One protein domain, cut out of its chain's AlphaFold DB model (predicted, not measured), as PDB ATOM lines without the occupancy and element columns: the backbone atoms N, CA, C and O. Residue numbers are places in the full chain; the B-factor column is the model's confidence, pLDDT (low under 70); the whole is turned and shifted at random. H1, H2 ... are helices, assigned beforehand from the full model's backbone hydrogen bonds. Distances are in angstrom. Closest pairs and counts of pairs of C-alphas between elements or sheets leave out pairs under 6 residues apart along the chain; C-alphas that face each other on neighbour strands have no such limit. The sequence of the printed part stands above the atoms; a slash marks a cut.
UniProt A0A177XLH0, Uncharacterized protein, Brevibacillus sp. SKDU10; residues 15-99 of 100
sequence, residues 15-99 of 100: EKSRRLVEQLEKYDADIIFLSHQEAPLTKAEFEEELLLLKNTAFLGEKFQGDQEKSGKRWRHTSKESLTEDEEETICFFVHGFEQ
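Overview. This is residues 15 to 99 of the 100 residues of an uncharacterized protein of Brevibacillus sp. SKDU10 (UniProt A0A177XLH0). Long helix H2 is the spine; H1 runs back alongside it, while H4 crosses its later part and H3 packs near its end. Loop residues 25 to 42 swing wide. The printed part has 85 residues with four named helices, H1 to H4 in order, and no named strand: all helix, compact, radius of gyration of the C-alphas 13.5 A, spans 38 by 27 by 20 A.

Arrangement. H1, residues 15 to 24, and H2, residues 43 to 62, form a hairpin and touch, closest C-alphas Val 21 and Leu 50, 6.3 A, at a shallow tilt of 20 degrees. H2, H3, residues 67 to 77, and H4, residues 84 to 97, form an up-and-down bundle, each running against the one before. H4 touches residues 52 to 61 of H2 alone, closest C-alphas Val 94 and Gly 60, 5.8 A. Every O i to N i+4 pair is within hydrogen-bond range in H1 to H4.

Along the chain. H1 begins at C-alpha 15, (108.988, 93.943, 127.485). H2 is 28.3 A long. H4, 20.5 A, ends at C-alpha 97, (113.395, 100.318, 121.735).

Size, cuts and confidence. The printed part has no cut. The H1 to H2 link is long. Residues 65 to 82 and 96 to 99 have pLDDT under 70.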
ATOM      1  N   GLU A  15     109.822  94.413 126.377       84.00
ATOM      2  CA  GLU A  15     108.988  93.943 127.485       84.00
ATOM      3  C   GLU A  15     107.858  93.032 126.992       84.00
ATOM      4  O   GLU A  15     107.688  91.916 127.489       84.00
ATOM      5  N   LYS A  16     107.107  93.473 125.974       84.62
ATOM      6  CA  LYS A  16     106.001  92.686 125.414       84.62
ATOM      7  C   LYS A  16     106.488  91.380 124.804       84.62
ATOM      8  O   LYS A  16     105.838  90.358 124.996       84.62
ATOM      9  N   SER A  17     107.626  91.398 124.116       83.31
ATOM     10  CA  SER A  17     108.200  90.197 123.517       83.31
ATOM     11  C   SER A  17     108.712  89.207 124.563       83.31
ATOM     12  O   SER A  17     108.446  88.014 124.438       83.31
ATOM     13  N   ARG A  18     109.365  89.671 125.639       87.88
ATOM     14  CA  ARG A  18     109.729  88.805 126.778       87.88
ATOM     15  C   ARG A  18     108.501  88.160 127.396       87.88
ATOM     16  O   ARG A  18     108.457  86.943 127.546       87.88
ATOM     17  N   ARG A  19     107.479  88.970 127.680       90.25
ATOM     18  CA  ARG A  19     106.218  88.486 128.241       90.25
ATOM     19  C   ARG A  19     105.542  87.479 127.317       90.25
ATOM     20  O   ARG A  19     104.993  86.503 127.811       90.25
ATOM     21  N   LEU A  20     105.565  87.696 126.001       89.50
ATOM     22  CA  LEU A  20     105.034  86.740 125.031       89.50
ATOM     23  C   LEU A  20     105.763  85.399 125.138       89.50
ATOM     24  O   LEU A  20     105.105  84.378 125.309       89.50
ATOM     25  N   VAL A  21     107.096  85.404 125.105       91.81
ATOM     26  CA  VAL A  21     107.883  84.170 125.214       91.81
ATOM     27  C   VAL A  21     107.609  83.443 126.532       91.81
ATOM     28  O   VAL A  21     107.318  82.253 126.517       91.81
ATOM     29  N   GLU A  22     107.595  84.150 127.664       93.25
ATOM     30  CA  GLU A  22     107.267  83.556 128.969       93.25
ATOM     31  C   GLU A  22     105.868  82.927 129.016       93.25
ATOM     32  O   GLU A  22     105.623  82.010 129.799       93.25
ATOM     33  N   GLN A  23     104.911  83.451 128.246       94.19
ATOM     34  CA  GLN A  23     103.588  82.838 128.130       94.19
ATOM     35  C   GLN A  23     103.642  81.596 127.245       94.19
ATOM     36  O   GLN A  23     103.079  80.577 127.630       94.19
ATOM     37  N   LEU A  24     104.321  81.672 126.100       93.06
ATOM     38  CA  LEU A  24     104.444  80.572 125.146       93.06
ATOM     39  C   LEU A  24     105.142  79.345 125.754       93.06
ATOM     40  O   LEU A  24     104.668  78.232 125.567       93.06
ATOM     41  N   GLU A  25     106.180  79.543 126.568       92.69
ATOM     42  CA  GLU A  25     106.917  78.454 127.234       92.69
ATOM     43  C   GLU A  25     106.107  77.663 128.271       92.69
ATOM     44  O   GLU A  25     106.534  76.598 128.709       92.69
ATOM     45  N   LYS A  26     104.945  78.171 128.693       94.00
ATOM     46  CA  LYS A  26     104.068  77.470 129.646       94.00
ATOM     47  C   LYS A  26     103.184  76.428 128.975       94.00
ATOM     48  O   LYS A  26     102.571  75.628 129.681       94.00
ATOM     49  N   TYR A  27     103.063  76.474 127.653       91.38
ATOM     50  CA  TYR A  27     102.230  75.545 126.910       91.38
ATOM     51  C   TYR A  27     103.047  74.313 126.525       91.38
ATOM     52  O   TYR A  27     104.087  74.424 125.883       91.38
ATOM     53  N   ASP A  28     102.539  73.137 126.883       90.31
ATOM     54  CA  ASP A  28     102.991  71.866 126.318       90.31
ATOM     55  C   ASP A  28     102.037  71.516 125.174       90.31
ATOM     56  O   ASP A  28     100.953  70.975 125.391       90.31
ATOM     57  N   ALA A  29     102.369  71.992 123.974       89.38
ATOM     58  CA  ALA A  29     101.521  71.873 122.795       89.38
ATOM     59  C   ALA A  29     102.007  70.744 121.882       89.38
ATOM     60  O   ALA A  29     103.177  70.702 121.507       89.38
ATOM     61  N   ASP A  30     101.079  69.880 121.465       89.62
ATOM     62  CA  ASP A  30     101.356  68.804 120.505       89.62
ATOM     63  C   ASP A  30     101.470  69.314 119.061       89.62
ATOM     64  O   ASP A  30     102.107  68.685 118.217       89.62
ATOM     65  N   ILE A  31     100.813  70.439 118.757       91.25
ATOM     66  CA  ILE A  31     100.748  71.020 117.414       91.25
ATOM     67  C   ILE A  31     100.866  72.536 117.520       91.25
ATOM     68  O   ILE A  31     100.132  73.179 118.273       91.25
ATOM     69  N   ILE A  32     101.774  73.109 116.734       94.25
ATOM     70  CA  ILE A  32     102.124  74.528 116.777       94.25
ATOM     71  C   ILE A  32     101.978  75.083 115.367       94.25
ATOM     72  O   ILE A  32     102.651  74.626 114.452       94.25
ATOM     73  N   PHE A  33     101.103  76.066 115.179       91.00
ATOM     74  CA  PHE A  33     100.910  76.716 113.885       91.00
ATOM     75  C   PHE A  33     101.351  78.170 113.948       91.00
ATOM     76  O   PHE A  33     100.894  78.934 114.801       91.00
ATOM     77  N   LEU A  34     102.186  78.561 112.990       87.88
ATOM     78  CA  LEU A  34     102.412  79.961 112.672       87.88
ATOM     79  C   LEU A  34     101.393  80.398 111.620       87.88
ATOM     80  O   LEU A  34     101.117  79.667 110.674       87.88
ATOM     81  N   SER A  35     100.861  81.613 111.756       83.94
ATOM     82  CA  SER A  35      99.766  82.114 110.912       83.94
ATOM     83  C   SER A  35     100.047  82.113 109.402       83.94
ATOM     84  O   SER A  35      99.102  82.184 108.623       83.94
ATOM     85  N   HIS A  36     101.316  82.070 108.986       79.44
ATOM     86  CA  HIS A  36     101.739  82.189 107.585       79.44
ATOM     87  C   HIS A  36     102.593  81.016 107.090       79.44
ATOM     88  O   HIS A  36     103.201  81.122 106.030       79.44
ATOM     89  N   GLN A  37     102.646  79.910 107.834       81.88
ATOM     90  CA  GLN A  37     103.378  78.719 107.405       81.88
ATOM     91  C   GLN A  37     102.431  77.644 106.871       81.88
ATOM     92  O   GLN A  37     101.308  77.491 107.351       81.88
ATOM     93  N   GLU A  38     102.888  76.913 105.853       88.12
ATOM     94  CA  GLU A  38     102.095  75.869 105.188       88.12
ATOM     95  C   GLU A  38     101.891  74.631 106.073       88.12
ATOM     96  O   GLU A  38     100.901  73.915 105.922       88.12
ATOM     97  N   ALA A  39     102.811  74.389 107.009       93.25
ATOM     98  CA  ALA A  39     102.809  73.243 107.905       93.25
ATOM     99  C   ALA A  39     102.971  73.681 109.373       93.25
ATOM    100  O   ALA A  39     103.524  74.752 109.641       93.25
ATOM    101  N   PRO A  40     102.485  72.874 110.336       94.69
ATOM    102  CA  PRO A  40     102.793  73.097 111.737       94.69
ATOM    103  C   PRO A  40     104.281  72.870 112.013       94.69
ATOM    104  O   PRO A  40     104.912  72.012 111.397       94.69
ATOM    105  N   LEU A  41     104.808  73.614 112.980       93.56
ATOM    106  CA  LEU A  41     106.174  73.459 113.456       93.56
ATOM    107  C   LEU A  41     106.330  72.169 114.257       93.56
ATOM    108  O   LEU A  41     105.443  71.757 115.015       93.56
ATOM    109  N   THR A  42     107.517  71.587 114.162       92.62
ATOM    110  CA  THR A  42     108.022  70.653 115.161       92.62
ATOM    111  C   THR A  42     108.349  71.389 116.463       92.62
ATOM    112  O   THR A  42     108.547  72.605 116.504       92.62
ATOM    113  N   LYS A  43     108.463  70.634 117.561       91.06
ATOM    114  CA  LYS A  43     108.862  71.191 118.861       91.06
ATOM    115  C   LYS A  43     110.245  71.854 118.816       91.06
ATOM    116  O   LYS A  43     110.426  72.895 119.431       91.06
ATOM    117  N   ALA A  44     111.185  71.278 118.064       91.00
ATOM    118  CA  ALA A  44     112.536  71.819 117.925       91.00
ATOM    119  C   ALA A  44     112.539  73.166 117.183       91.00
ATOM    120  O   ALA A  44     113.124  74.123 117.676       91.00
ATOM    121  N   GLU A  45     111.820  73.268 116.061       91.25
ATOM    122  CA  GLU A  45     111.685  74.532 115.316       91.25
ATOM    123  C   GLU A  45     111.019  75.612 116.177       91.25
ATOM    124  O   GLU A  45     111.448  76.760 116.198       91.25
ATOM    125  N   PHE A  46     110.006  75.247 116.968       92.06
ATOM    126  CA  PHE A  46     109.398  76.189 117.904       92.06
ATOM    127  C   PHE A  46     110.360  76.651 119.009       92.06
ATOM    128  O   PHE A  46     110.369  77.826 119.370       92.06
ATOM    129  N   GLU A  47     111.178  75.751 119.556       91.00
ATOM    130  CA  GLU A  47     112.202  76.110 120.543       91.00
ATOM    131  C   GLU A  47     113.256  77.063 119.949       91.00
ATOM    132  O   GLU A  47     113.679  78.001 120.632       91.00
ATOM    133  N   GLU A  48     113.626  76.888 118.677       88.75
ATOM    134  CA  GLU A  48     114.509  77.806 117.943       88.75
ATOM    135  C   GLU A  48     113.873  79.194 117.759       88.75
ATOM    136  O   GLU A  48     114.515  80.204 118.062       88.75
ATOM    137  N   GLU A  49     112.591  79.263 117.388       88.56
ATOM    138  CA  GLU A  49     111.830  80.520 117.295       88.56
ATOM    139  C   GLU A  49     111.774  81.266 118.640       88.56
ATOM    140  O   GLU A  49     112.024  82.475 118.730       88.56
ATOM    141  N   LEU A  50     111.498  80.552 119.737       91.19
ATOM    142  CA  LEU A  50     111.503  81.151 121.072       91.19
ATOM    143  C   LEU A  50     112.897  81.656 121.459       91.19
ATOM    144  O   LEU A  50     113.023  82.727 122.065       91.19
ATOM    145  N   LEU A  51     113.950  80.917 121.104       89.06
ATOM    146  CA  LEU A  51     115.330  81.316 121.358       89.06
ATOM    147  C   LEU A  51     115.710  82.576 120.569       89.06
ATOM    148  O   LEU A  51     116.325  83.482 121.143       89.06
ATOM    149  N   LEU A  52     115.301  82.675 119.300       86.06
ATOM    150  CA  LEU A  52     115.464  83.872 118.473       86.06
ATOM    151  C   LEU A  52     114.817  85.085 119.156       86.06
ATOM    152  O   LEU A  52     115.486  86.097 119.393       86.06
ATOM    153  N   LEU A  53     113.552  84.975 119.575       86.81
ATOM    154  CA  LEU A  53     112.830  86.058 120.254       86.81
ATOM    155  C   LEU A  53     113.499  86.474 121.577       86.81
ATOM    156  O   LEU A  53     113.652  87.672 121.843       86.81
ATOM    157  N   LYS A  54     113.954  85.512 122.395       88.12
ATOM    158  CA  LYS A  54     114.680  85.785 123.653       88.12
ATOM    159  C   LYS A  54     115.982  86.523 123.418       88.12
ATOM    160  O   LYS A  54     116.248  87.534 124.073       88.12
ATOM    161  N   ASN A  55     116.792  86.017 122.495       83.81
ATOM    162  CA  ASN A  55     118.073  86.619 122.161       83.81
ATOM    163  C   ASN A  55     117.869  88.028 121.601       83.81
ATOM    164  O   ASN A  55     118.647  88.927 121.915       83.81
ATOM    165  N   THR A  56     116.785  88.251 120.855       78.75
ATOM    166  CA  THR A  56     116.506  89.549 120.230       78.75
ATOM    167  C   THR A  56     116.106  90.566 121.284       78.75
ATOM    168  O   THR A  56     116.668  91.660 121.327       78.75
ATOM    169  N   ALA A  57     115.228  90.178 122.210       82.75
ATOM    170  CA  ALA A  57     114.885  90.988 123.371       82.75
ATOM    171  C   ALA A  57     116.121  91.320 124.226       82.75
ATOM    172  O   ALA A  57     116.334  92.472 124.600       82.75
ATOM    173  N   PHE A  58     116.957  90.318 124.520       83.38
ATOM    174  CA  PHE A  58     118.167  90.497 125.322       83.38
ATOM    175  C   PHE A  58     119.178  91.432 124.654       83.38
ATOM    176  O   PHE A  58     119.731  92.312 125.312       83.38
ATOM    177  N   LEU A  59     119.437  91.256 123.357       76.50
ATOM    178  CA  LEU A  59     120.411  92.070 122.634       76.50
ATOM    179  C   LEU A  59     119.884  93.491 122.410       76.50
ATOM    180  O   LEU A  59     120.645  94.433 122.623       76.50
ATOM    181  N   GLY A  60     118.591  93.655 122.114       75.81
ATOM    182  CA  GLY A  60     117.950  94.970 122.035       75.81
ATOM    183  C   GLY A  60     118.075  95.767 123.338       75.81
ATOM    184  O   GLY A  60     118.387  96.955 123.303       75.81
ATOM    185  N   GLU A  61     117.918  95.110 124.494       79.38
ATOM    186  CA  GLU A  61     118.047  95.753 125.810       79.38
ATOM    187  C   GLU A  61     119.509  96.077 126.116       79.38
ATOM    188  O   GLU A  61     119.850  97.201 126.484       79.38
ATOM    189  N   LYS A  62     120.395  95.094 125.913       77.75
ATOM    190  CA  LYS A  62     121.829  95.213 126.184       77.75
ATOM    191  C   LYS A  62     122.485  96.342 125.394       77.75
ATOM    192  O   LYS A  62     123.440  96.948 125.881       77.75
ATOM    193  N   PHE A  63     122.014  96.587 124.179       77.06
ATOM    194  CA  PHE A  63     122.558  97.609 123.294       77.06
ATOM    195  C   PHE A  63     121.714  98.873 123.220       77.06
ATOM    196  O   PHE A  63     122.062  99.752 122.441       77.06
ATOM    197  N   GLN A  64     120.662  98.994 124.033       74.12
ATOM    198  CA  GLN A  64     119.790 100.167 124.052       74.12
ATOM    199  C   GLN A  64     119.309 100.565 122.646       74.12
ATOM    200  O   GLN A  64     119.404 101.726 122.255       74.12
ATOM    201  N   GLY A  65     118.868  99.589 121.851       65.69
ATOM    202  CA  GLY A  65     118.404  99.846 120.484       65.69
ATOM    203  C   GLY A  65     119.494 100.275 119.492       65.69
ATOM    204  O   GLY A  65     119.172 100.623 118.366       65.69
ATOM    205  N   ASP A  66     120.783 100.218 119.843       69.62
ATOM    206  CA  ASP A  66     121.872 100.448 118.886       69.62
ATOM    207  C   ASP A  66     121.901  99.303 117.857       69.62
ATOM    208  O   ASP A  66     122.394  98.195 118.125       69.62
ATOM    209  N   GLN A  67     121.319  99.565 116.684       64.75
ATOM    210  CA  GLN A  67     121.132  98.601 115.599       64.75
ATOM    211  C   GLN A  67     122.461  98.016 115.109       64.75
ATOM    212  O   GLN A  67     122.560  96.819 114.831       64.75
ATOM    213  N   GLU A  68     123.508  98.840 115.037       66.69
ATOM    214  CA  GLU A  68     124.811  98.435 114.520       66.69
ATOM    215  C   GLU A  68     125.523  97.494 115.504       66.69
ATOM    216  O   GLU A  68     126.061  96.455 115.103       66.69
ATOM    217  N   LYS A  69     125.481  97.803 116.807       68.56
ATOM    218  CA  LYS A  69     126.047  96.931 117.851       68.56
ATOM    219  C   LYS A  69     125.245  95.647 118.032       68.56
ATOM    220  O   LYS A  69     125.844  94.575 118.171       68.56
ATOM    221  N   SER A  70     123.917  95.744 117.971       65.69
ATOM    222  CA  SER A  70     123.015  94.591 118.025       65.69
ATOM    223  C   SER A  70     123.296  93.642 116.864       65.69
ATOM    224  O   SER A  70     123.606  92.474 117.097       65.69
ATOM    225  N   GLY A  71     123.319  94.152 115.629       63.91
ATOM    226  CA  GLY A  71     123.578  93.356 114.429       63.91
ATOM    227  C   GLY A  71     124.986  92.751 114.381       63.91
ATOM    228  O   GLY A  71     125.150  91.593 113.998       63.91
ATOM    229  N   LYS A  72     126.025  93.488 114.813       66.38
ATOM    230  CA  LYS A  72     127.404  92.959 114.874       66.38
ATOM    231  C   LYS A  72     127.549  91.814 115.870       66.38
ATOM    232  O   LYS A  72     128.240  90.844 115.569       66.38
ATOM    233  N   ARG A  73     126.922  91.903 117.048       67.00
ATOM    234  CA  ARG A  73     127.018  90.821 118.033       67.00
ATOM    235  C   ARG A  73     126.183  89.617 117.626       67.00
ATOM    236  O   ARG A  73     126.675  88.509 117.769       67.00
ATOM    237  N   TRP A  74     125.003  89.827 117.048       64.06
ATOM    238  CA  TRP A  74     124.172  88.764 116.480       64.06
ATOM    239  C   TRP A  74     124.931  87.896 115.479       64.06
ATOM    240  O   TRP A  74     125.054  86.694 115.704       64.06
ATOM    241  N   ARG A  75     125.560  88.520 114.476       64.50
ATOM    242  CA  ARG A  75     126.416  87.840 113.488       64.50
ATOM    243  C   ARG A  75     127.630  87.123 114.085       64.50
ATOM    244  O   ARG A  75     128.194  86.254 113.443       64.50
ATOM    245  N   HIS A  76     128.054  87.493 115.292       61.16
ATOM    246  CA  HIS A  76     129.144  86.818 115.999       61.16
ATOM    247  C   HIS A  76     128.645  85.636 116.857       61.16
ATOM    248  O   HIS A  76     129.423  84.742 117.194       61.16
ATOM    249  N   THR A  77     127.369  85.635 117.255       60.28
ATOM    250  CA  THR A  77     126.743  84.530 118.009       60.28
ATOM    251  C   THR A  77     126.123  83.473 117.098       60.28
ATOM    252  O   THR A  77     126.130  82.305 117.477       60.28
ATOM    253  N   SER A  78     125.633  83.857 115.915       56.56
ATOM    254  CA  SER A  78     125.225  82.906 114.877       56.56
ATOM    255  C   SER A  78     126.461  82.409 114.128       56.56
ATOM    256  O   SER A  78     127.332  83.197 113.762       56.56
ATOM    257  N   LYS A  79     126.584  81.091 113.942       52.69
ATOM    258  CA  LYS A  79     127.694  80.486 113.184       52.69
ATOM    259  C   LYS A  79     127.516  80.622 111.664       52.69
ATOM    260  O   LYS A  79     128.447  80.292 110.933       52.69
ATOM    261  N   GLU A  80     126.374  81.135 111.210       59.09
ATOM    262  CA  GLU A  80     126.032  81.374 109.806       59.09
ATOM    263  C   GLU A  80     125.483  82.799 109.614       59.09
ATOM    264  O   GLU A  80     125.211  83.519 110.579       59.09
ATOM    265  N   SER A  81     125.375  83.246 108.360       67.12
ATOM    266  CA  SER A  81     124.669  84.489 108.028       67.12
ATOM    267  C   SER A  81     123.216  84.406 108.495       67.12
ATOM    268  O   SER A  81     122.594  83.363 108.317       67.12
ATOM    269  N   LEU A  82     122.686  85.500 109.047       66.62
ATOM    270  CA  LEU A  82     121.273  85.583 109.413       66.62
ATOM    271  C   LEU A  82     120.395  85.367 108.172       66.62
ATOM    272  O   LEU A  82     120.746  85.827 107.081       66.62
ATOM    273  N   THR A  83     119.271  84.681 108.345       79.12
ATOM    274  CA  THR A  83     118.223  84.621 107.322       79.12
ATOM    275  C   THR A  83     117.489  85.963 107.235       79.12
ATOM    276  O   THR A  83     117.562  86.789 108.146       79.12
ATOM    277  N   GLU A  84     116.763  86.195 106.141       77.31
ATOM    278  CA  GLU A  84     115.959  87.415 105.968       77.31
ATOM    279  C   GLU A  84     114.929  87.583 107.101       77.31
ATOM    280  O   GLU A  84     114.805  88.669 107.666       77.31
ATOM    281  N   ASP A  85     114.277  86.490 107.511       76.69
ATOM    282  CA  ASP A  85     113.295  86.482 108.601       76.69
ATOM    283  C   ASP A  85     113.923  86.845 109.957       76.69
ATOM    284  O   ASP A  85     113.321  87.559 110.771       76.69
ATOM    285  N   GLU A  86     115.152  86.390 110.213       75.38
ATOM    286  CA  GLU A  86     115.900  86.746 111.419       75.38
ATOM    287  C   GLU A  86     116.299  88.228 111.408       75.38
ATOM    288  O   GLU A  86     116.144  88.920 112.420       75.38
ATOM    289  N   GLU A  87     116.781  88.741 110.270       77.38
ATOM    290  CA  GLU A  87     117.129  90.157 110.116       77.38
ATOM    291  C   GLU A  87     115.905  91.064 110.296       77.38
ATOM    292  O   GLU A  87     115.976  92.067 111.018       77.38
ATOM    293  N   GLU A  88     114.767  90.691 109.709       78.75
ATOM    294  CA  GLU A  88     113.506  91.415 109.855       78.75
ATOM    295  C   GLU A  88     113.027  91.390 111.314       78.75
ATOM    296  O   GLU A  88     112.690  92.429 111.891       78.75
ATOM    297  N   THR A  89     113.083  90.223 111.963       79.06
ATOM    298  CA  THR A  89     112.741  90.056 113.383       79.06
ATOM    299  C   THR A  89     113.583  90.968 114.268       79.06
ATOM    300  O   THR A  89     113.038  91.680 115.112       79.06
ATOM    301  N   ILE A  90     114.893  91.045 114.040       75.50
ATOM    302  CA  ILE A  90     115.780  91.950 114.781       75.50
ATOM    303  C   ILE A  90     115.407  93.415 114.536       75.50
ATOM    304  O   ILE A  90     115.328  94.202 115.487       75.50
ATOM    305  N   CYS A  91     115.142  93.777 113.282       75.12
ATOM    306  CA  CYS A  91     114.710  95.115 112.892       75.12
ATOM    307  C   CYS A  91     113.449  95.544 113.659       75.12
ATOM    308  O   CYS A  91     113.373  96.676 114.147       75.12
ATOM    309  N   PHE A  92     112.490  94.632 113.866       75.81
ATOM    310  CA  PHE A  92     111.304  94.935 114.666       75.81
ATOM    311  C   PHE A  92     111.622  95.301 116.112       75.81
ATOM    312  O   PHE A  92     111.022  96.218 116.663       75.81
ATOM    313  N   PHE A  93     112.554  94.614 116.754       71.75
ATOM    314  CA  PHE A  93     112.834  94.865 118.165       71.75
ATOM    315  C   PHE A  93     113.659  96.131 118.393       71.75
ATOM    316  O   PHE A  93     113.432  96.831 119.380       71.75
ATOM    317  N   VAL A  94     114.585  96.439 117.483       70.62
ATOM    318  CA  VAL A  94     115.387  97.670 117.528       70.62
ATOM    319  C   VAL A  94     114.483  98.901 117.472       70.62
ATOM    320  O   VAL A  94     114.527  99.729 118.379       70.62
ATOM    321  N   HIS A  95     113.583  98.969 116.488       71.31
ATOM    322  CA  HIS A  95     112.636 100.083 116.362       71.31
ATOM    323  C   HIS A  95     111.685 100.200 117.558       71.31
ATOM    324  O   HIS A  95     111.237 101.290 117.905       71.31
ATOM    325  N   GLY A  96     111.377  99.084 118.221       63.81
ATOM    326  CA  GLY A  96     110.586  99.090 119.445       63.81
ATOM    327  C   GLY A  96     111.284  99.686 120.656       63.81
ATOM    328  O   GLY A  96     110.600 100.169 121.557       63.81
ATOM    329  N   PHE A  97     112.618  99.661 120.689       63.78
ATOM    330  CA  PHE A  97     113.395 100.318 121.735       63.78
ATOM    331  C   PHE A  97     113.423 101.839 121.551       63.78
ATOM    332  O   PHE A  97     113.272 102.567 122.525       63.78
ATOM    333  N   GLU A  98     113.542 102.326 120.311       59.72
ATOM    334  CA  GLU A  98     113.580 103.765 119.989       59.72
ATOM    335  C   GLU A  98     112.289 104.529 120.350       59.72
ATOM    336  O   GLU A  98     112.251 105.756 120.266       59.72
ATOM    337  N   GLN A  99     111.224 103.822 120.746       58.38
ATOM    338  CA  GLN A  99     109.936 104.410 121.133       58.38
ATOM    339  C   GLN A  99     109.661 104.426 122.648       58.38
ATOM    340  O   GLN A  99     108.546 104.798 123.040       58.38
TER     341      GLN A  99